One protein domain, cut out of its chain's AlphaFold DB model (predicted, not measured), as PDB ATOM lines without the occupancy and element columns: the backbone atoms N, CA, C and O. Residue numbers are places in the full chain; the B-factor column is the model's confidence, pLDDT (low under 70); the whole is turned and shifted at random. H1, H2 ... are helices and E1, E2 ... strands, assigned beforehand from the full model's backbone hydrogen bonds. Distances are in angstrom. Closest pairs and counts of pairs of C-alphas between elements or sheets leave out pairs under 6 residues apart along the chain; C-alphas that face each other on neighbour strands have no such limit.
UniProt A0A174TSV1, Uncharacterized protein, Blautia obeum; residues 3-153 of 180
ATOM      1  N   ILE A   3     129.910 120.817 124.234       90.62
ATOM      2  CA  ILE A   3     129.854 119.521 124.913       90.62
ATOM      3  C   ILE A   3     130.818 119.576 126.085       90.62
ATOM      4  O   ILE A   3     131.962 119.994 125.915       90.62
ATOM      5  N   HIS A   4     130.370 119.114 127.245       90.25
ATOM      6  CA  HIS A   4     131.223 118.871 128.392       90.25
ATOM      7  C   HIS A   4     131.340 117.351 128.610       90.25
ATOM      8  O   HIS A   4     130.470 116.761 129.250       90.25
ATOM      9  N   PRO A   5     132.408 116.687 128.122       87.94
ATOM     10  CA  PRO A   5     132.502 115.222 128.107       87.94
ATOM     11  C   PRO A   5     132.379 114.557 129.483       87.94
ATOM     12  O   PRO A   5     131.754 113.511 129.602       87.94
ATOM     13  N   ARG A   6     132.955 115.167 130.531       87.19
ATOM     14  CA  ARG A   6     133.009 114.574 131.880       87.19
ATOM     15  C   ARG A   6     131.673 114.624 132.630       87.19
ATOM     16  O   ARG A   6     131.248 113.601 133.139       87.19
ATOM     17  N   SER A   7     131.023 115.788 132.700       87.12
ATOM     18  CA  SER A   7     129.660 115.936 133.246       87.12
ATOM     19  C   SER A   7     128.565 115.467 132.287       87.12
ATOM     20  O   SER A   7     127.396 115.495 132.639       87.12
ATOM     21  N   LYS A   8     128.945 115.077 131.066       90.25
ATOM     22  CA  LYS A   8     128.054 114.621 130.004       90.25
ATOM     23  C   LYS A   8     126.895 115.579 129.725       90.25
ATOM     24  O   LYS A   8     125.755 115.170 129.531       90.25
ATOM     25  N   LEU A   9     127.215 116.868 129.653       91.44
ATOM     26  CA  LEU A   9     126.264 117.909 129.281       91.44
ATOM     27  C   LEU A   9     126.462 118.323 127.827       91.44
ATOM     28  O   LEU A   9     127.587 118.544 127.366       91.44
ATOM     29  N   LEU A  10     125.353 118.479 127.116       91.75
ATOM     30  CA  LEU A  10     125.296 119.077 125.790       91.75
ATOM     31  C   LEU A  10     124.532 120.397 125.893       91.75
ATOM     32  O   LEU A  10     123.389 120.423 126.330       91.75
ATOM     33  N   ALA A  11     125.149 121.488 125.453       90.31
ATOM     34  CA  ALA A  11     124.536 122.808 125.445       90.31
ATOM     35  C   ALA A  11     124.357 123.330 124.016       90.31
ATOM     36  O   ALA A  11     125.261 123.267 123.164       90.31
ATOM     37  N   ILE A  12     123.177 123.887 123.754       89.62
ATOM     38  CA  ILE A  12     122.829 124.503 122.480       89.62
ATOM     39  C   ILE A  12     122.301 125.907 122.726       89.62
ATOM     40  O   ILE A  12     121.398 126.122 123.523       89.62
ATOM     41  N   ARG A  13     122.874 126.871 122.011       88.88
ATOM     42  CA  ARG A  13     122.553 128.292 122.119       88.88
ATOM     43  C   ARG A  13     122.237 128.867 120.738       88.88
ATOM     44  O   ARG A  13     122.724 128.311 119.743       88.88
ATOM     45  N   PRO A  14     121.472 129.965 120.661       87.88
ATOM     46  CA  PRO A  14     121.293 130.719 119.431       87.88
ATOM     47  C   PRO A  14     122.633 131.124 118.810       87.88
ATOM     48  O   PRO A  14     123.636 131.319 119.497       87.88
ATOM     49  N   CYS A  15     122.649 131.260 117.488       86.25
ATOM     50  CA  CYS A  15     123.796 131.777 116.750       86.25
ATOM     51  C   CYS A  15     123.324 132.688 115.615       86.25
ATOM     52  O   CYS A  15     122.159 132.643 115.217       86.25
ATOM     53  N   SER A  16     124.240 133.508 115.097       85.31
ATOM     54  CA  SER A  16     123.975 134.374 113.944       85.31
ATOM     55  C   SER A  16     123.620 133.556 112.697       85.31
ATOM     56  O   SER A  16     124.154 132.458 112.494       85.31
ATOM     57  N   SER A  17     122.782 134.124 111.822       83.75
ATOM     58  CA  SER A  17     122.469 133.573 110.498       83.75
ATOM     59  C   SER A  17     123.707 133.365 109.629       83.75
ATOM     60  O   SER A  17     123.689 132.486 108.770       83.75
ATOM     61  N   GLU A  18     124.786 134.101 109.870       86.38
ATOM     62  CA  GLU A  18     126.021 134.006 109.083       86.38
ATOM     63  C   GLU A  18     126.899 132.816 109.500       86.38
ATOM     64  O   GLU A  18     127.879 132.472 108.838       86.38
ATOM     65  N   THR A  19     126.540 132.132 110.592       84.62
ATOM     66  CA  THR A  19     127.286 130.972 111.082       84.62
ATOM     67  C   THR A  19     127.140 129.803 110.107       84.62
ATOM     68  O   THR A  19     126.059 129.227 109.972       84.62
ATOM     69  N   LYS A  20     128.247 129.388 109.474       81.62
ATOM     70  CA  LYS A  20     128.276 128.268 108.507       81.62
ATOM     71  C   LYS A  20     127.678 126.969 109.062       81.62
ATOM     72  O   LYS A  20     127.001 126.246 108.343       81.62
ATOM     73  N   ASN A  21     127.894 126.710 110.351       80.38
ATOM     74  CA  ASN A  21     127.449 125.497 111.042       80.38
ATOM     75  C   ASN A  21     126.133 125.692 111.819       80.38
ATOM     76  O   ASN A  21     125.876 124.965 112.781       80.38
ATOM     77  N   LYS A  22     125.314 126.694 111.466       87.44
ATOM     78  CA  LYS A  22     124.002 126.887 112.099       87.44
ATOM     79  C   LYS A  22     123.081 125.707 111.804       87.44
ATOM     80  O   LYS A  22     123.071 125.158 110.704       87.44
ATOM     81  N   VAL A  23     122.248 125.363 112.778       87.19
ATOM     82  CA  VAL A  23     121.262 124.289 112.658       87.19
ATOM     83  C   VAL A  23     119.883 124.859 112.956       87.19
ATOM     84  O   VAL A  23     119.664 125.443 114.011       87.19
ATOM     85  N   GLN A  24     118.948 124.679 112.023       88.62
ATOM     86  CA  GLN A  24     117.544 125.034 112.216       88.62
ATOM     87  C   GLN A  24     116.737 123.764 112.507       88.62
ATOM     88  O   GLN A  24     116.474 122.983 111.594       88.62
ATOM     89  N   TRP A  25     116.330 123.580 113.763       86.88
ATOM     90  CA  TRP A  25     115.544 122.423 114.224       86.88
ATOM     91  C   TRP A  25     114.030 122.659 114.251       86.88
ATOM     92  O   TRP A  25     113.267 121.766 114.602       86.88
ATOM     93  N   SER A  26     113.573 123.871 113.935       89.69
ATOM     94  CA  SER A  26     112.152 124.222 113.878       89.69
ATOM     95  C   SER A  26     111.940 125.377 112.906       89.69
ATOM     96  O   SER A  26     112.836 126.199 112.678       89.69
ATOM     97  N   ARG A  27     110.764 125.423 112.295       90.62
ATOM     98  CA  ARG A  27     110.330 126.516 111.421       90.62
ATOM     99  C   ARG A  27     108.888 126.872 111.726       90.62
ATOM    100  O   ARG A  27     108.120 126.004 112.120       90.62
ATOM    101  N   LEU A  28     108.515 128.119 111.479       94.50
ATOM    102  CA  LEU A  28     107.117 128.520 111.538       94.50
ATOM    103  C   LEU A  28     106.402 128.082 110.257       94.50
ATOM    104  O   LEU A  28     106.915 128.278 109.153       94.50
ATOM    105  N   LYS A  29     105.223 127.489 110.411       94.06
ATOM    106  CA  LYS A  29     104.262 127.246 109.336       94.06
ATOM    107  C   LYS A  29     102.894 127.638 109.877       94.06
ATOM    108  O   LYS A  29     102.510 127.156 110.936       94.06
ATOM    109  N   ASP A  30     102.210 128.549 109.192       94.38
ATOM    110  CA  ASP A  30     100.898 129.064 109.614       94.38
ATOM    111  C   ASP A  30     100.909 129.613 111.061       94.38
ATOM    112  O   ASP A  30      99.986 129.409 111.841       94.38
ATOM    113  N   GLY A  31     102.013 130.267 111.451       93.62
ATOM    114  CA  GLY A  31     102.223 130.812 112.800       93.62
ATOM    115  C   GLY A  31     102.616 129.787 113.872       93.62
ATOM    116  O   GLY A  31     102.976 130.188 114.975       93.62
ATOM    117  N   GLN A  32     102.613 128.488 113.563       93.94
ATOM    118  CA  GLN A  32     102.936 127.421 114.513       93.94
ATOM    119  C   GLN A  32     104.366 126.890 114.320       93.94
ATOM    120  O   GLN A  32     104.796 126.684 113.178       93.94
ATOM    121  N   PRO A  33     105.127 126.640 115.403       91.06
ATOM    122  CA  PRO A  33     106.446 126.030 115.311       91.06
ATOM    123  C   PRO A  33     106.326 124.545 114.954       91.06
ATOM    124  O   PRO A  33     105.739 123.754 115.686       91.06
ATOM    125  N   ILE A  34     106.927 124.149 113.834       95.06
ATOM    126  CA  ILE A  34     106.990 122.761 113.379       95.06
ATOM    127  C   ILE A  34     108.430 122.254 113.491       95.06
ATOM    128  O   ILE A  34     109.326 122.849 112.873       95.06
ATOM    129  N   PRO A  35     108.662 121.129 114.197       92.31
ATOM    130  CA  PRO A  35     109.967 120.488 114.253       92.31
ATOM    131  C   PRO A  35     110.499 120.161 112.856       92.31
ATOM    132  O   PRO A  35     109.793 119.629 111.996       92.31
ATOM    133  N   LYS A  36     111.775 120.455 112.634       91.62
ATOM    134  CA  LYS A  36     112.506 120.103 111.421       91.62
ATOM    135  C   LYS A  36     113.559 119.058 111.789       91.62
ATOM    136  O   LYS A  36     114.479 119.392 112.537       91.62
ATOM    137  N   PRO A  37     113.467 117.824 111.264       90.12
ATOM    138  CA  PRO A  37     114.527 116.840 111.423       90.12
ATOM    139  C   PRO A  37     115.850 117.385 110.884       90.12
ATOM    140  O   PRO A  37     115.896 117.998 109.814       90.12
ATOM    141  N   ILE A  38     116.925 117.149 111.628       89.19
ATOM    142  CA  ILE A  38     118.275 117.571 111.260       89.19
ATOM    143  C   ILE A  38     119.115 116.333 110.970       89.19
ATOM    144  O   ILE A  38     119.090 115.361 111.724       89.19
ATOM    145  N   SER A  39     119.861 116.353 109.864       87.00
ATOM    146  CA  SER A  39     120.861 115.315 109.632       87.00
ATOM    147  C   SER A  39     122.018 115.545 110.592       87.00
ATOM    148  O   SER A  39     122.658 116.595 110.566       87.00
ATOM    149  N   GLY A  40     122.278 114.564 111.447       86.62
ATOM    150  CA  GLY A  40     123.371 114.623 112.405       86.62
ATOM    151  C   GLY A  40     124.653 113.950 111.926       86.62
ATOM    152  O   GLY A  40     125.547 113.747 112.736       86.62
ATOM    153  N   ALA A  41     124.774 113.599 110.640       88.06
ATOM    154  CA  ALA A  41     125.922 112.845 110.119       88.06
ATOM    155  C   ALA A  41     127.287 113.490 110.442       88.06
ATOM    156  O   ALA A  41     128.265 112.781 110.645       88.06
ATOM    157  N   ALA A  42     127.336 114.823 110.542       84.69
ATOM    158  CA  ALA A  42     128.557 115.572 110.828       84.69
ATOM    159  C   ALA A  42     128.985 115.576 112.309       84.69
ATOM    160  O   ALA A  42     130.131 115.906 112.590       84.69
ATOM    161  N   PHE A  43     128.092 115.263 113.258       87.81
ATOM    162  CA  PHE A  43     128.394 115.394 114.695       87.81
ATOM    163  C   PHE A  43     127.928 114.217 115.561       87.81
ATOM    164  O   PHE A  43     128.523 113.963 116.605       87.81
ATOM    165  N   LEU A  44     126.904 113.464 115.145       91.62
ATOM    166  CA  LEU A  44     126.421 112.286 115.870       91.62
ATOM    167  C   LEU A  44     127.506 111.223 116.075       91.62
ATOM    168  O   LEU A  44     127.577 110.723 117.194       91.62
ATOM    169  N   PRO A  45     128.376 110.886 115.095       93.06
ATOM    170  CA  PRO A  45     129.436 109.906 115.333       93.06
ATOM    171  C   PRO A  45     130.318 110.274 116.531       93.06
ATOM    172  O   PRO A  45     130.593 109.424 117.374       93.06
ATOM    173  N   THR A  46     130.672 111.555 116.648       92.00
ATOM    174  CA  THR A  46     131.450 112.095 117.766       92.00
ATOM    175  C   THR A  46     130.672 112.047 119.079       92.00
ATOM    176  O   THR A  46     131.240 111.671 120.097       92.00
ATOM    177  N   LEU A  47     129.371 112.368 119.084       92.88
ATOM    178  CA  LEU A  47     128.549 112.248 120.299       92.88
ATOM    179  C   LEU A  47     128.484 110.798 120.794       92.88
ATOM    180  O   LEU A  47     128.694 110.550 121.978       92.88
ATOM    181  N   TYR A  48     128.261 109.844 119.887       94.19
ATOM    182  CA  TYR A  48     128.245 108.421 120.234       94.19
ATOM    183  C   TYR A  48     129.585 107.969 120.824       94.19
ATOM    184  O   TYR A  48     129.613 107.199 121.780       94.19
ATOM    185  N   GLU A  49     130.703 108.463 120.291       93.94
ATOM    186  CA  GLU A  49     132.037 108.141 120.798       93.94
ATOM    187  C   GLU A  49     132.335 108.769 122.167       93.94
ATOM    188  O   GLU A  49     132.897 108.094 123.037       93.94
ATOM    189  N   ILE A  50     131.964 110.038 122.370       92.94
ATOM    190  CA  ILE A  50     132.164 110.754 123.636       92.94
ATOM    191  C   ILE A  50     131.365 110.077 124.752       92.94
ATOM    192  O   ILE A  50     131.916 109.810 125.818       92.94
ATOM    193  N   PHE A  51     130.095 109.753 124.495       91.81
ATOM    194  CA  PHE A  51     129.190 109.173 125.495       91.81
ATOM    195  C   PHE A  51     129.180 107.644 125.515       91.81
ATOM    196  O   PHE A  51     128.419 107.051 126.274       91.81
ATOM    197  N   LYS A  52     130.041 107.003 124.713       91.56
ATOM    198  CA  LYS A  52     130.175 105.539 124.624       91.56
ATOM    199  C   LYS A  52     128.845 104.834 124.334       91.56
ATOM    200  O   LYS A  52     128.575 103.751 124.841       91.56
ATOM    201  N   TRP A  53     128.024 105.451 123.494       92.81
ATOM    202  CA  TRP A  53     126.745 104.901 123.070       92.81
ATOM    203  C   TRP A  53     126.916 103.819 122.006       92.81
ATOM    204  O   TRP A  53     127.690 103.963 121.056       92.81
ATOM    205  N   ASP A  54     126.124 102.754 122.118       92.00
ATOM    206  CA  ASP A  54     126.008 101.732 121.082       92.00
ATOM    207  C   ASP A  54     125.299 102.300 119.844       92.00
ATOM    208  O   ASP A  54     124.148 102.738 119.914       92.00
ATOM    209  N   LYS A  55     125.983 102.242 118.694       91.62
ATOM    210  CA  LYS A  55     125.509 102.683 117.370       91.62
ATOM    211  C   LYS A  55     124.281 101.920 116.865       91.62
ATOM    212  O   LYS A  55     123.608 102.406 115.960       91.62
ATOM    213  N   LYS A  56     123.987 100.742 117.422       90.69
ATOM    214  CA  LYS A  56     122.788  99.956 117.100       90.69
ATOM    215  C   LYS A  56     121.533 100.512 117.779       90.69
ATOM    216  O   LYS A  56     120.428 100.286 117.287       90.69
ATOM    217  N   CYS A  57     121.689 101.262 118.869       91.12
ATOM    218  CA  CYS A  57     120.586 101.807 119.651       91.12
ATOM    219  C   CYS A  57     120.184 103.216 119.195       91.12
ATOM    220  O   CYS A  57     120.971 103.975 118.613       91.12
ATOM    221  N   LYS A  58     118.933 103.581 119.492       91.31
ATOM    222  CA  LYS A  58     118.431 104.955 119.354       91.31
ATOM    223  C   LYS A  58     118.296 105.585 120.731       91.31
ATOM    224  O   LYS A  58     117.862 104.919 121.659       91.31
ATOM    225  N   TYR A  59     118.618 106.866 120.824       92.75
ATOM    226  CA  TYR A  59     118.675 107.604 122.081       92.75
ATOM    227  C   TYR A  59     117.706 108.782 122.017       92.75
ATOM    228  O   TYR A  59     117.690 109.516 121.022       92.75
ATOM    229  N   ARG A  60     116.886 108.948 123.055       91.94
ATOM    230  CA  ARG A  60     115.975 110.079 123.235       91.94
ATOM    231  C   ARG A  60     116.332 110.796 124.528       91.94
ATOM    232  O   ARG A  60     116.402 110.178 125.580       91.94
ATOM    233  N   ILE A  61     116.529 112.103 124.425       90.94
ATOM    234  CA  ILE A  61     116.984 112.950 125.525       90.94
ATOM    235  C   ILE A  61     116.039 114.130 125.625       90.94
ATOM    236  O   ILE A  61     115.631 114.689 124.600       90.94
ATOM    237  N   LEU A  62     115.711 114.512 126.850       87.75
ATOM    238  CA  LEU A  62     114.955 115.721 127.131       87.75
ATOM    239  C   LEU A  62     115.927 116.835 127.525       87.75
ATOM    240  O   LEU A  62     116.891 116.621 128.254       87.75
ATOM    241  N   GLY A  63     115.705 118.022 126.966       87.75
ATOM    242  CA  GLY A  63     116.490 119.212 127.276       87.75
ATOM    243  C   GLY A  63     115.705 120.168 128.158       87.75
ATOM    244  O   GLY A  63     114.484 120.268 128.032       87.75
ATOM    245  N   VAL A  64     116.417 120.912 128.998       87.50
ATOM    246  CA  VAL A  64     115.876 122.006 129.807       87.50
ATOM    247  C   VAL A  64     116.232 123.333 129.144       87.50
ATOM    248  O   VAL A  64     117.377 123.559 128.739       87.50
ATOM    249  N   ALA A  65     115.235 124.203 128.993       87.56
ATOM    250  CA  ALA A  65     115.418 125.544 128.463       87.56
ATOM    251  C   ALA A  65     115.676 126.533 129.599       87.56
ATOM    252  O   ALA A  65     114.858 126.668 130.505       87.56
ATOM    253  N   HIS A  66     116.790 127.252 129.512       85.75
ATOM    254  CA  HIS A  66     117.127 128.345 130.412       85.75
ATOM    255  C   HIS A  66     117.084 129.663 129.642       85.75
ATOM    256  O   HIS A  66     117.692 129.796 128.575       85.75
ATOM    257  N   GLN A  67     116.374 130.636 130.206       85.81
ATOM    258  CA  GLN A  67     116.263 131.990 129.682       85.81
ATOM    259  C   GLN A  67     116.643 132.985 130.777       85.81
ATOM    260  O   GLN A  67     116.170 132.879 131.908       85.81
ATOM    261  N   LYS A  68     117.489 133.950 130.425       83.94
ATOM    262  CA  LYS A  68     117.855 135.088 131.269       83.94
ATOM    263  C   LYS A  68     117.959 136.311 130.376       83.94
ATOM    264  O   LYS A  68     118.746 136.312 129.436       83.94
ATOM    265  N   ASP A  69     117.160 137.335 130.653       85.94
ATOM    266  CA  ASP A  69     117.067 138.534 129.816       85.94
ATOM    267  C   ASP A  69     116.837 138.166 128.330       85.94
ATOM    268  O   ASP A  69     115.842 137.523 127.979       85.94
ATOM    269  N   ASN A  70     117.784 138.526 127.460       84.44
ATOM    270  CA  ASN A  70     117.780 138.211 126.030       84.44
ATOM    271  C   ASN A  70     118.607 136.957 125.683       84.44
ATOM    272  O   ASN A  70     118.712 136.587 124.510       84.44
ATOM    273  N   GLU A  71     119.212 136.310 126.676       86.81
ATOM    274  CA  GLU A  71     120.013 135.102 126.521       86.81
ATOM    275  C   GLU A  71     119.154 133.847 126.668       86.81
ATOM    276  O   GLU A  71     118.290 133.745 127.539       86.81
ATOM    277  N   ASN A  72     119.414 132.862 125.810       87.62
ATOM    278  CA  ASN A  72     118.713 131.585 125.813       87.62
ATOM    279  C   ASN A  72     119.711 130.447 125.610       87.62
ATOM    280  O   ASN A  72     120.574 130.519 124.730       87.62
ATOM    281  N   VAL A  73     119.565 129.371 126.374       88.69
ATOM    282  CA  VAL A  73     120.356 128.152 126.200       88.69
ATOM    283  C   VAL A  73     119.503 126.924 126.506       88.69
ATOM    284  O   VAL A  73     118.732 126.900 127.459       88.69
ATOM    285  N   LEU A  74     119.627 125.897 125.671       89.69
ATOM    286  CA  LEU A  74     119.106 124.563 125.941       89.69
ATOM    287  C   LEU A  74     120.241 123.701 126.472       89.69
ATOM    288  O   LEU A  74     121.286 123.605 125.822       89.69
ATOM    289  N   ILE A  75     120.022 123.050 127.607       90.50
ATOM    290  CA  ILE A  75     120.972 122.104 128.187       90.50
ATOM    291  C   ILE A  75     120.340 120.716 128.205       90.50
ATOM    292  O   ILE A  75     119.187 120.547 128.590       90.50
ATOM    293  N   PHE A  76     121.105 119.721 127.780       91.00
ATOM    294  CA  PHE A  76     120.722 118.319 127.758       91.00
ATOM    295  C   PHE A  76     121.679 117.552 128.666       91.00
ATOM    296  O   PHE A  76     122.898 117.622 128.478       91.00
ATOM    297  N   ASN A  77     121.124 116.826 129.636       89.88
ATOM    298  CA  ASN A  77     121.875 115.853 130.417       89.88
ATOM    299  C   ASN A  77     121.895 114.532 129.644       89.88
ATOM    300  O   ASN A  77     120.854 113.924 129.421       89.88
ATOM    301  N   MET A  78     123.075 114.109 129.198       91.00
ATOM    302  CA  MET A  78     123.217 112.943 128.326       91.00
ATOM    303  C   MET A  78     123.199 111.617 129.101       91.00
ATOM    304  O   MET A  78     123.077 110.566 128.476       91.00
ATOM    305  N   ASP A  79     123.280 111.643 130.436       86.12
ATOM    306  CA  ASP A  79     122.999 110.464 131.271       86.12
ATOM    307  C   ASP A  79     121.493 110.216 131.426       86.12
ATOM    308  O   ASP A  79     121.062 109.074 131.580       86.12
ATOM    309  N   ASP A  80     120.682 111.262 131.283       86.19
ATOM    310  CA  ASP A  80     119.225 111.209 131.392       86.19
ATOM    311  C   ASP A  80     118.572 110.844 130.043       86.19
ATOM    312  O   ASP A  80     117.809 111.605 129.442       86.19
ATOM    313  N   THR A  81     118.946 109.675 129.519       88.62
ATOM    314  CA  THR A  81     118.608 109.249 128.155       88.62
ATOM    315  C   THR A  81     117.750 107.985 128.139       88.62
ATOM    316  O   THR A  81     118.148 106.947 128.659       88.62
ATOM    317  N   GLU A  82     116.614 108.028 127.441       90.19
ATOM    318  CA  GLU A  82     115.849 106.832 127.073       90.19
ATOM    319  C   GLU A  82     116.517 106.135 125.880       90.19
ATOM    320  O   GLU A  82     116.820 106.758 124.856       90.19
ATOM    321  N   ILE A  83     116.712 104.823 125.993       90.88
ATOM    322  CA  ILE A  83     117.393 104.005 124.993       90.88
ATOM    323  C   ILE A  83     116.385 103.057 124.354       90.88
ATOM    324  O   ILE A  83     115.715 102.283 125.028       90.88
ATOM    325  N   ARG A  84     116.315 103.061 123.025       90.25
ATOM    326  CA  ARG A  84     115.560 102.078 122.250       90.25
ATOM    327  C   ARG A  84     116.516 101.075 121.618       90.25
ATOM    328  O   ARG A  84     117.244 101.410 120.677       90.25
ATOM    329  N   ILE A  85     116.484  99.853 122.139       89.38
ATOM    330  CA  ILE A  85     117.353  98.733 121.768       89.38
ATOM    331  C   ILE A  85     116.608  97.864 120.744       89.38
ATOM    332  O   ILE A  85     115.510  97.396 121.047       89.38
ATOM    333  N   PRO A  86     117.128  97.656 119.522       86.56
ATOM    334  CA  PRO A  86     116.486  96.779 118.542       86.56
ATOM    335  C   PRO A  86     116.334  95.337 119.058       86.56
ATOM    336  O   PRO A  86     117.247  94.804 119.666       86.56
ATOM    337  N   THR A  87     115.221  94.659 118.768       76.75
ATOM    338  CA  THR A  87     115.042  93.233 119.136       76.75
ATOM    339  C   THR A  87     115.793  92.270 118.212       76.75
ATOM    340  O   THR A  87     115.970  91.106 118.545       76.75
ATOM    341  N   THR A  88     116.261  92.736 117.049       67.81
ATOM    342  CA  THR A  88     117.040  91.927 116.091       67.81
ATOM    343  C   THR A  88     118.500  91.740 116.496       67.81
ATOM    344  O   THR A  88     119.226  90.984 115.854       67.81
ATOM    345  N   THR A  89     118.978  92.461 117.511       58.22
ATOM    346  CA  THR A  89     120.251  92.145 118.156       58.22
ATOM    347  C   THR A  89     119.991  91.008 119.133       58.22
ATOM    348  O   THR A  89     119.285  91.209 120.114       58.22
ATOM    349  N   ASN A  90     120.542  89.826 118.845       51.06
ATOM    350  CA  ASN A  90     120.372  88.556 119.573       51.06
ATOM    351  C   ASN A  90     120.764  88.577 121.074       51.06
ATOM    352  O   ASN A  90     120.849  87.521 121.690       51.06
ATOM    353  N   ASP A  91     121.006  89.749 121.658       51.81
ATOM    354  CA  ASP A  91     121.449  89.941 123.043       51.81
ATOM    355  C   ASP A  91     120.288  90.214 124.012       51.81
ATOM    356  O   ASP A  91     120.495  90.294 125.221       51.81
ATOM    357  N   VAL A  92     119.054  90.341 123.512       51.00
ATOM    358  CA  VAL A  92     117.864  90.403 124.366       51.00
ATOM    359  C   VAL A  92     117.318  88.988 124.492       51.00
ATOM    360  O   VAL A  92     116.635  88.487 123.596       51.00
ATOM    361  N   SER A  93     117.650  88.326 125.602       46.38
ATOM    362  CA  SER A  93     116.940  87.129 126.044       46.38
ATOM    363  C   SER A  93     115.438  87.391 125.948       46.38
ATOM    364  O   SER A  93     114.959  88.449 126.358       46.38
ATOM    365  N   SER A  94     114.712  86.450 125.338       44.50
ATOM    366  CA  SER A  94     113.261  86.510 125.169       44.50
ATOM    367  C   SER A  94     112.591  87.060 126.432       44.50
ATOM    368  O   SER A  94     113.003  86.662 127.526       44.50
ATOM    369  N   PRO A  95     111.595  87.958 126.312       45.16
ATOM    370  CA  PRO A  95     110.966  88.561 127.474       45.16
ATOM    371  C   PRO A  95     110.369  87.436 128.317       45.16
ATOM    372  O   PRO A  95     109.391  86.796 127.937       45.16
ATOM    373  N   ASN A  96     111.014  87.139 129.444       43.19
ATOM    374  CA  ASN A  96     110.419  86.303 130.469       43.19
ATOM    375  C   ASN A  96     109.196  87.080 130.970       43.19
ATOM    376  O   ASN A  96     109.300  88.290 131.165       43.19
ATOM    377  N   ASN A  97     108.067  86.398 131.179       44.00
ATOM    378  CA  ASN A  97     106.738  86.939 131.534       44.00
ATOM    379  C   ASN A  97     106.662  87.815 132.817       44.00
ATOM    380  O   ASN A  97     105.574  88.055 133.325       44.00
ATOM    381  N   ASN A  98     107.789  88.294 133.347       45.56
ATOM    382  CA  ASN A  98     107.913  89.048 134.591       45.56
ATOM    383  C   ASN A  98     108.600  90.422 134.423       45.56
ATOM    384  O   ASN A  98     108.990  91.019 135.424       45.56
ATOM    385  N   THR A  99     108.801  90.935 133.203       45.53
ATOM    386  CA  THR A  99     109.331  92.299 133.024       45.53
ATOM    387  C   THR A  99     108.195  93.323 133.014       45.53
ATOM    388  O   THR A  99     107.232  93.116 132.275       45.53
ATOM    389  N   PRO A 100     108.294  94.416 133.795       42.59
ATOM    390  CA  PRO A 100     107.263  95.447 133.845       42.59
ATOM    391  C   PRO A 100     107.088  96.087 132.466       42.59
ATOM    392  O   PRO A 100     108.038  96.108 131.679       42.59
ATOM    393  N   ASP A 101     105.878  96.589 132.212       44.72
ATOM    394  CA  ASP A 101     105.367  97.180 130.968       44.72
ATOM    395  C   ASP A 101     106.290  98.260 130.368       44.72
ATOM    396  O   ASP A 101     106.023  99.460 130.406       44.72
ATOM    397  N   THR A 102     107.406  97.847 129.778       52.19
ATOM    398  CA  THR A 102     108.148  98.681 128.841       52.19
ATOM    399  C   THR A 102     107.363  98.629 127.543       52.19
ATOM    400  O   THR A 102     107.090  97.550 127.022       52.19
ATOM    401  N   ILE A 103     106.934  99.790 127.043       52.66
ATOM    402  CA  ILE A 103     106.193  99.906 125.782       52.66
ATOM    403  C   ILE A 103     107.123  99.428 124.658       52.66
ATOM    404  O   ILE A 103     107.911 100.189 124.100       52.66
ATOM    405  N   SER A 104     107.100  98.127 124.385       56.03
ATOM    406  CA  SER A 104     107.915  97.482 123.368       56.03
ATOM    407  C   SER A 104     107.086  97.344 122.101       56.03
ATOM    408  O   SER A 104     106.111  96.592 122.066       56.03
ATOM    409  N   ASP A 105     107.490  98.023 121.033       62.53
ATOM    410  CA  ASP A 105     107.050  97.622 119.700       62.53
ATOM    411  C   ASP A 105     107.769  96.319 119.324       62.53
ATOM    412  O   ASP A 105     108.892  96.075 119.763       62.53
ATOM    413  N   SER A 106     107.200  95.511 118.423       66.31
ATOM    414  CA  SER A 106     107.769  94.214 117.993       66.31
ATOM    415  C   SER A 106     109.233  94.253 117.508       66.31
ATOM    416  O   SER A 106     109.876  93.216 117.355       66.31
ATOM    417  N   LYS A 107     109.774  95.451 117.262       77.19
ATOM    418  CA  LYS A 107     111.119  95.708 116.737       77.19
ATOM    419  C   LYS A 107     112.109  96.254 117.774       77.19
ATOM    420  O   LYS A 107     113.266  96.470 117.412       77.19
ATOM    421  N   SER A 108     111.694  96.551 119.010       80.88
ATOM    422  CA  SER A 108     112.604  97.112 120.019       80.88
ATOM    423  C   SER A 108     112.095  97.062 121.454       80.88
ATOM    424  O   SER A 108     110.909  97.269 121.692       80.88
ATOM    425  N   VAL A 109     113.031  97.002 122.394       86.38
ATOM    426  CA  VAL A 109     112.795  97.205 123.826       86.38
ATOM    427  C   VAL A 109     113.205  98.625 124.226       86.38
ATOM    428  O   VAL A 109     114.200  99.155 123.719       86.38
ATOM    429  N   LEU A 110     112.424  99.252 125.109       84.75
ATOM    430  CA  LEU A 110     112.781 100.520 125.745       84.75
ATOM    431  C   LEU A 110     113.538 100.248 127.046       84.75
ATOM    432  O   LEU A 110     113.096  99.455 127.873       84.75
ATOM    433  N   ALA A 111     114.665 100.924 127.216       85.19
ATOM    434  CA  ALA A 111     115.467 100.922 128.422       85.19
ATOM    435  C   ALA A 111     115.604 102.352 128.951       85.19
ATOM    436  O   ALA A 111     115.694 103.319 128.190       85.19
ATOM    437  N   TYR A 112     115.635 102.458 130.272       84.00
ATOM    438  CA  TYR A 112     115.701 103.711 131.009       84.00
ATOM    439  C   TYR A 112     116.924 103.707 131.930       84.00
ATOM    440  O   TYR A 112     117.377 102.623 132.315       84.00
ATOM    441  N   PRO A 113     117.458 104.881 132.306       81.06
ATOM    442  CA  PRO A 113     118.476 104.971 133.345       81.06
ATOM    443  C   PRO A 113     118.002 104.280 134.629       81.06
ATOM    444  O   PRO A 113     116.840 104.406 135.016       81.06
ATOM    445  N   ALA A 114     118.894 103.549 135.303       78.81
ATOM    446  CA  ALA A 114     118.537 102.772 136.496       78.81
ATOM    447  C   ALA A 114     117.933 103.649 137.609       78.81
ATOM    448  O   ALA A 114     116.995 103.241 138.295       78.81
ATOM    449  N   ASP A 115     118.413 104.888 137.718       73.75
ATOM    450  CA  ASP A 115     117.956 105.877 138.696       73.75
ATOM    451  C   ASP A 115     116.480 106.283 138.496       73.75
ATOM    452  O   ASP A 115     115.842 106.816 139.410       73.75
ATOM    453  N   TRP A 116     115.888 105.992 137.327       75.69
ATOM    454  CA  TRP A 116     114.474 106.260 137.042       75.69
ATOM    455  C   TRP A 116     113.523 105.306 137.763       75.69
ATOM    456  O   TRP A 116     112.388 105.677 138.059       75.69
ATOM    457  N   MET A 117     113.983 104.093 138.085       77.56
ATOM    458  CA  MET A 117     113.141 103.015 138.619       77.56
ATOM    459  C   MET A 117     112.371 103.422 139.884       77.56
ATOM    460  O   MET A 117     111.221 103.031 140.053       77.56
ATOM    461  N   ASN A 118     112.982 104.245 140.741       74.06
ATOM    462  CA  ASN A 118     112.392 104.705 142.003       74.06
ATOM    463  C   ASN A 118     112.059 106.208 142.006       74.06
ATOM    464  O   ASN A 118     111.756 106.769 143.057       74.06
ATOM    465  N   SER A 119     112.151 106.880 140.856       66.75
ATOM    466  CA  SER A 119     111.983 108.337 140.749       66.75
ATOM    467  C   SER A 119     110.830 108.750 139.836       66.75
ATOM    468  O   SER A 119     110.752 109.908 139.411       66.75
ATOM    469  N   PHE A 120     109.890 107.835 139.576       63.72
ATOM    470  CA  PHE A 120     108.650 108.148 138.871       63.72
ATOM    471  C   PHE A 120     107.917 109.309 139.569       63.72
ATOM    472  O   PHE A 120     107.642 109.257 140.764       63.72
ATOM    473  N   GLY A 121     107.656 110.390 138.827       64.44
ATOM    474  CA  GLY A 121     107.100 111.644 139.353       64.44
ATOM    475  C   GLY A 121     108.130 112.658 139.882       64.44
ATOM    476  O   GLY A 121     107.844 113.850 139.864       64.44
ATOM    477  N   ASN A 122     109.340 112.229 140.259       61.44
ATOM    478  CA  ASN A 122     110.394 113.107 140.783       61.44
ATOM    479  C   ASN A 122     111.348 113.611 139.691       61.44
ATOM    480  O   ASN A 122     111.702 114.787 139.702       61.44
ATOM    481  N   ASN A 123     111.752 112.762 138.736       64.56
ATOM    482  CA  ASN A 123     112.865 113.096 137.839       64.56
ATOM    483  C   ASN A 123     112.620 114.354 136.978       64.56
ATOM    484  O   ASN A 123     113.509 115.181 136.861       64.56
ATOM    485  N   TYR A 124     111.402 114.589 136.472       62.62
ATOM    486  CA  TYR A 124     111.100 115.807 135.696       62.62
ATOM    487  C   TYR A 124     111.360 117.106 136.485       62.62
ATOM    488  O   TYR A 124     112.013 118.028 135.995       62.62
ATOM    489  N   TYR A 125     110.871 117.180 137.728       63.94
ATOM    490  CA  TYR A 125     111.035 118.369 138.564       63.94
ATOM    491  C   TYR A 125     112.464 118.484 139.096       63.94
ATOM    492  O   TYR A 125     113.042 119.568 139.050       63.94
ATOM    493  N   THR A 126     113.063 117.368 139.521       62.62
ATOM    494  CA  THR A 126     114.454 117.326 139.984       62.62
ATOM    495  C   THR A 126     115.426 117.706 138.874       62.62
ATOM    496  O   THR A 126     116.333 118.481 139.131       62.62
ATOM    497  N   GLN A 127     115.213 117.254 137.635       62.34
ATOM    498  CA  GLN A 127     116.029 117.622 136.479       62.34
ATOM    499  C   GLN A 127     115.967 119.128 136.215       62.34
ATOM    500  O   GLN A 127     117.004 119.761 136.048       62.34
ATOM    501  N   SER A 128     114.780 119.743 136.253       60.56
ATOM    502  CA  SER A 128     114.663 121.204 136.095       60.56
ATOM    503  C   SER A 128     115.406 122.004 137.181       60.56
ATOM    504  O   SER A 128     115.757 123.160 136.956       60.56
ATOM    505  N   GLN A 129     115.664 121.376 138.333       61.78
ATOM    506  CA  GLN A 129     116.343 121.944 139.501       61.78
ATOM    507  C   GLN A 129     117.718 121.303 139.759       61.78
ATOM    508  O   GLN A 129     118.301 121.517 140.823       61.78
ATOM    509  N   ALA A 130     118.238 120.491 138.832       66.06
ATOM    510  CA  ALA A 130     119.457 119.731 139.073       66.06
ATOM    511  C   ALA A 130     120.633 120.703 139.248       66.06
ATOM    512  O   ALA A 130     120.733 121.653 138.466       66.06
ATOM    513  N   PRO A 131     121.528 120.510 140.233       61.53
ATOM    514  CA  PRO A 131     122.611 121.445 140.530       61.53
ATOM    515  C   PRO A 131     123.427 121.859 139.296       61.53
ATOM    516  O   PRO A 131     123.646 123.048 139.068       61.53
ATOM    517  N   GLU A 132     123.778 120.899 138.442       61.62
ATOM    518  CA  GLU A 132     124.511 121.106 137.190       61.62
ATOM    519  C   GLU A 132     123.746 121.921 136.125       61.62
ATOM    520  O   GLU A 132     124.356 122.475 135.210       61.62
ATOM    521  N   LEU A 133     122.421 122.031 136.256       64.25
ATOM    522  CA  LEU A 133     121.539 122.862 135.431       64.25
ATOM    523  C   LEU A 133     121.214 124.206 136.114       64.25
ATOM    524  O   LEU A 133     121.124 125.236 135.446       64.25
ATOM    525  N   THR A 134     121.137 124.243 137.449       63.16
ATOM    526  CA  THR A 134     120.970 125.478 138.249       63.16
ATOM    527  C   THR A 134     122.228 126.340 138.312       63.16
ATOM    528  O   THR A 134     122.152 127.533 138.616       63.16
ATOM    529  N   GLU A 135     123.394 125.789 137.968       62.72
ATOM    530  CA  GLU A 135     124.628 126.570 137.873       62.72
ATOM    531  C   GLU A 135     124.505 127.710 136.840       62.72
ATOM    532  O   GLU A 135     125.165 128.746 136.970       62.72
ATOM    533  N   PHE A 136     123.591 127.567 135.873       60.91
ATOM    534  CA  PHE A 136     123.211 128.631 134.951       60.91
ATOM    535  C   PHE A 136     122.280 129.672 135.598       60.91
ATOM    536  O   PHE A 136     122.345 130.835 135.244       60.91
ATOM    537  N   THR A 137     121.464 129.358 136.602       59.53
ATOM    538  CA  THR A 137     120.532 130.340 137.201       59.53
ATOM    539  C   THR A 137     121.161 131.297 138.223       59.53
ATOM    540  O   THR A 137     120.583 132.341 138.510       59.53
ATOM    541  N   ALA A 138     122.351 130.994 138.749       60.62
ATOM    542  CA  ALA A 138     122.987 131.747 139.837       60.62
ATOM    543  C   ALA A 138     123.719 133.025 139.370       60.62
ATOM    544  O   ALA A 138     124.940 133.098 139.470       60.62
ATOM    545  N   ASP A 139     123.000 134.002 138.806       60.25
ATOM    546  CA  ASP A 139     123.493 135.349 138.439       60.25
ATOM    547  C   ASP A 139     124.844 135.426 137.699       60.25
ATOM    548  O   ASP A 139     125.498 136.467 137.639       60.25
ATOM    549  N   LYS A 140     125.245 134.342 137.032       65.00
ATOM    550  CA  LYS A 140     126.452 134.316 136.210       65.00
ATOM    551  C   LYS A 140     126.214 135.100 134.917       65.00
ATOM    552  O   LYS A 140     125.089 135.188 134.414       65.00
ATOM    553  N   ASN A 141     127.285 135.667 134.371       75.69
ATOM    554  CA  ASN A 141     127.296 136.225 133.021       75.69
ATOM    555  C   ASN A 141     127.405 135.055 132.030       75.69
ATOM    556  O   ASN A 141     128.466 134.435 131.950       75.69
ATOM    557  N   TRP A 142     126.312 134.692 131.346       80.06
ATOM    558  CA  TRP A 142     126.264 133.463 130.539       80.06
ATOM    559  C   TRP A 142     127.077 133.568 129.257       80.06
ATOM    560  O   TRP A 142     127.596 132.560 128.780       80.06
ATOM    561  N   GLN A 143     127.194 134.779 128.702       80.31
ATOM    562  CA  GLN A 143     127.954 135.043 127.483       80.31
ATOM    563  C   GLN A 143     127.540 134.122 126.317       80.31
ATOM    564  O   GLN A 143     128.363 133.703 125.498       80.31
ATOM    565  N   THR A 144     126.244 133.813 126.211       81.50
ATOM    566  CA  THR A 144     125.671 132.930 125.183       81.50
ATOM    567  C   THR A 144     125.853 133.468 123.765       81.50
ATOM    568  O   THR A 144     125.717 132.708 122.809       81.50
ATOM    569  N   ALA A 145     126.196 134.744 123.592       77.81
ATOM    570  CA  ALA A 145     126.502 135.341 122.294       77.81
ATOM    571  C   ALA A 145     127.983 135.227 121.884       77.81
ATOM    572  O   ALA A 145     128.294 135.405 120.708       77.81
ATOM    573  N   SER A 146     128.893 134.897 122.807       77.88
ATOM    574  CA  SER A 146     130.338 134.854 122.535       77.88
ATOM    575  C   SER A 146     130.698 133.862 121.431       77.88
ATOM    576  O   SER A 146     130.042 132.834 121.258       77.88
ATOM    577  N   GLU A 147     131.763 134.123 120.675       74.31
ATOM    578  CA  GLU A 147     132.233 133.181 119.657       74.31
ATOM    579  C   GLU A 147     132.749 131.878 120.285       74.31
ATOM    580  O   GLU A 147     133.422 131.872 121.317       74.31
ATOM    581  N   SER A 148     132.430 130.741 119.658       69.50
ATOM    582  CA  SER A 148     132.959 129.449 120.095       69.50
ATOM    583  C   SER A 148     134.432 129.326 119.717       69.50
ATOM    584  O   SER A 148     134.765 129.387 118.533       69.50
ATOM    585  N   LYS A 149     135.295 129.059 120.697       72.50
ATOM    586  CA  LYS A 149     136.690 128.680 120.457       72.50
ATOM    587  C   LYS A 149     136.780 127.153 120.371       72.50
ATOM    588  O   LYS A 149     136.395 126.493 121.337       72.50
ATOM    589  N   PRO A 150     137.236 126.568 119.247       74.12
ATOM    590  CA  PRO A 150     137.480 125.133 119.170       74.12
ATOM    591  C   PRO A 150     138.471 124.705 120.251       74.12
ATOM    592  O   PRO A 150     139.466 125.397 120.480       74.12
ATOM    593  N   TYR A 151     138.210 123.569 120.897       74.12
ATOM    594  CA  TYR A 151     139.204 122.956 121.769       74.12
ATOM    595  C   TYR A 151     140.441 122.607 120.937       74.12
ATOM    596  O   TYR A 151     140.326 122.000 119.870       74.12
ATOM    597  N   LYS A 152     141.611 123.020 121.417       75.88
ATOM    598  CA  LYS A 152     142.909 122.607 120.890       75.88
ATOM    599  C   LYS A 152     143.604 121.845 122.001       75.88
ATOM    600  O   LYS A 152     143.683 122.361 123.116       75.88
ATOM    601  N   GLU A 153     144.075 120.640 121.697       75.19
ATOM    602  CA  GLU A 153     144.969 119.948 122.616       75.19
ATOM    603  C   GLU A 153     146.167 120.857 122.905       75.19
ATOM    604  O   GLU A 153     146.719 121.448 121.969       75.19
TER     605      GLU A 153
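AT A GLANCE: This is residues 3 to 153 of the 180 residues of an uncharacterized protein of Blautia obeum (UniProt A0A174TSV1). Little of this domain is regular structure: a long, strongly twisted hairpin, E4 and E5, has short E1 and E6 beside E5, H2 over E4, and a hairpin, E2 and E3, far out. The 151 printed residues, 60 in named elements, run E1 E2 E3 H1 E4 E5 E6 H2 H3, mixed in class. The whole is loose, radius of gyration of the C-alphas 18.3 A, spanning 53 by 47 by 32 A.

IN THESE COORDINATES: Find E1, residues 9 to 12, from C-alpha 9 at (126.264, 117.909, 129.281); then E2, 26 to 29, E3, 32 to 35, and H1, 44 to 50. E4, 58 to 68, spans 32.4 A; E5, 71 to 86, spans 39.3 A and bends by 56 degrees at residue 79. E6, 108 to 111, H2, 123 to 128, and H3, 131 to 134, follow, H3 ending at (120.970, 125.478, 138.249).

HOW THE PARTS SIT: In the meander E4 E5 E6, successive antiparallel neighbours, find N 66 and O 73 at 2.8 A, N 85 and O 109 at 2.9 A. E1, antiparallel to E5, has N 10 and O 76 at 2.9 A; E2 and E3 have N 27 and O 34 at 3.0 A. H2 is on this branched sheet, height 9.6 A; H3 only grazes it; H1 is not on it. Every O i to N i+4 pair is within hydrogen-bond range in H1 and H2; H3 is too short for one.

THE WHOLE: The printed part has no cut. Links E1 to E2, E5 to E6 and E6 to H2 are long. pLDDT is under 70 at residues 88 to 106, 119 to 140 and 148.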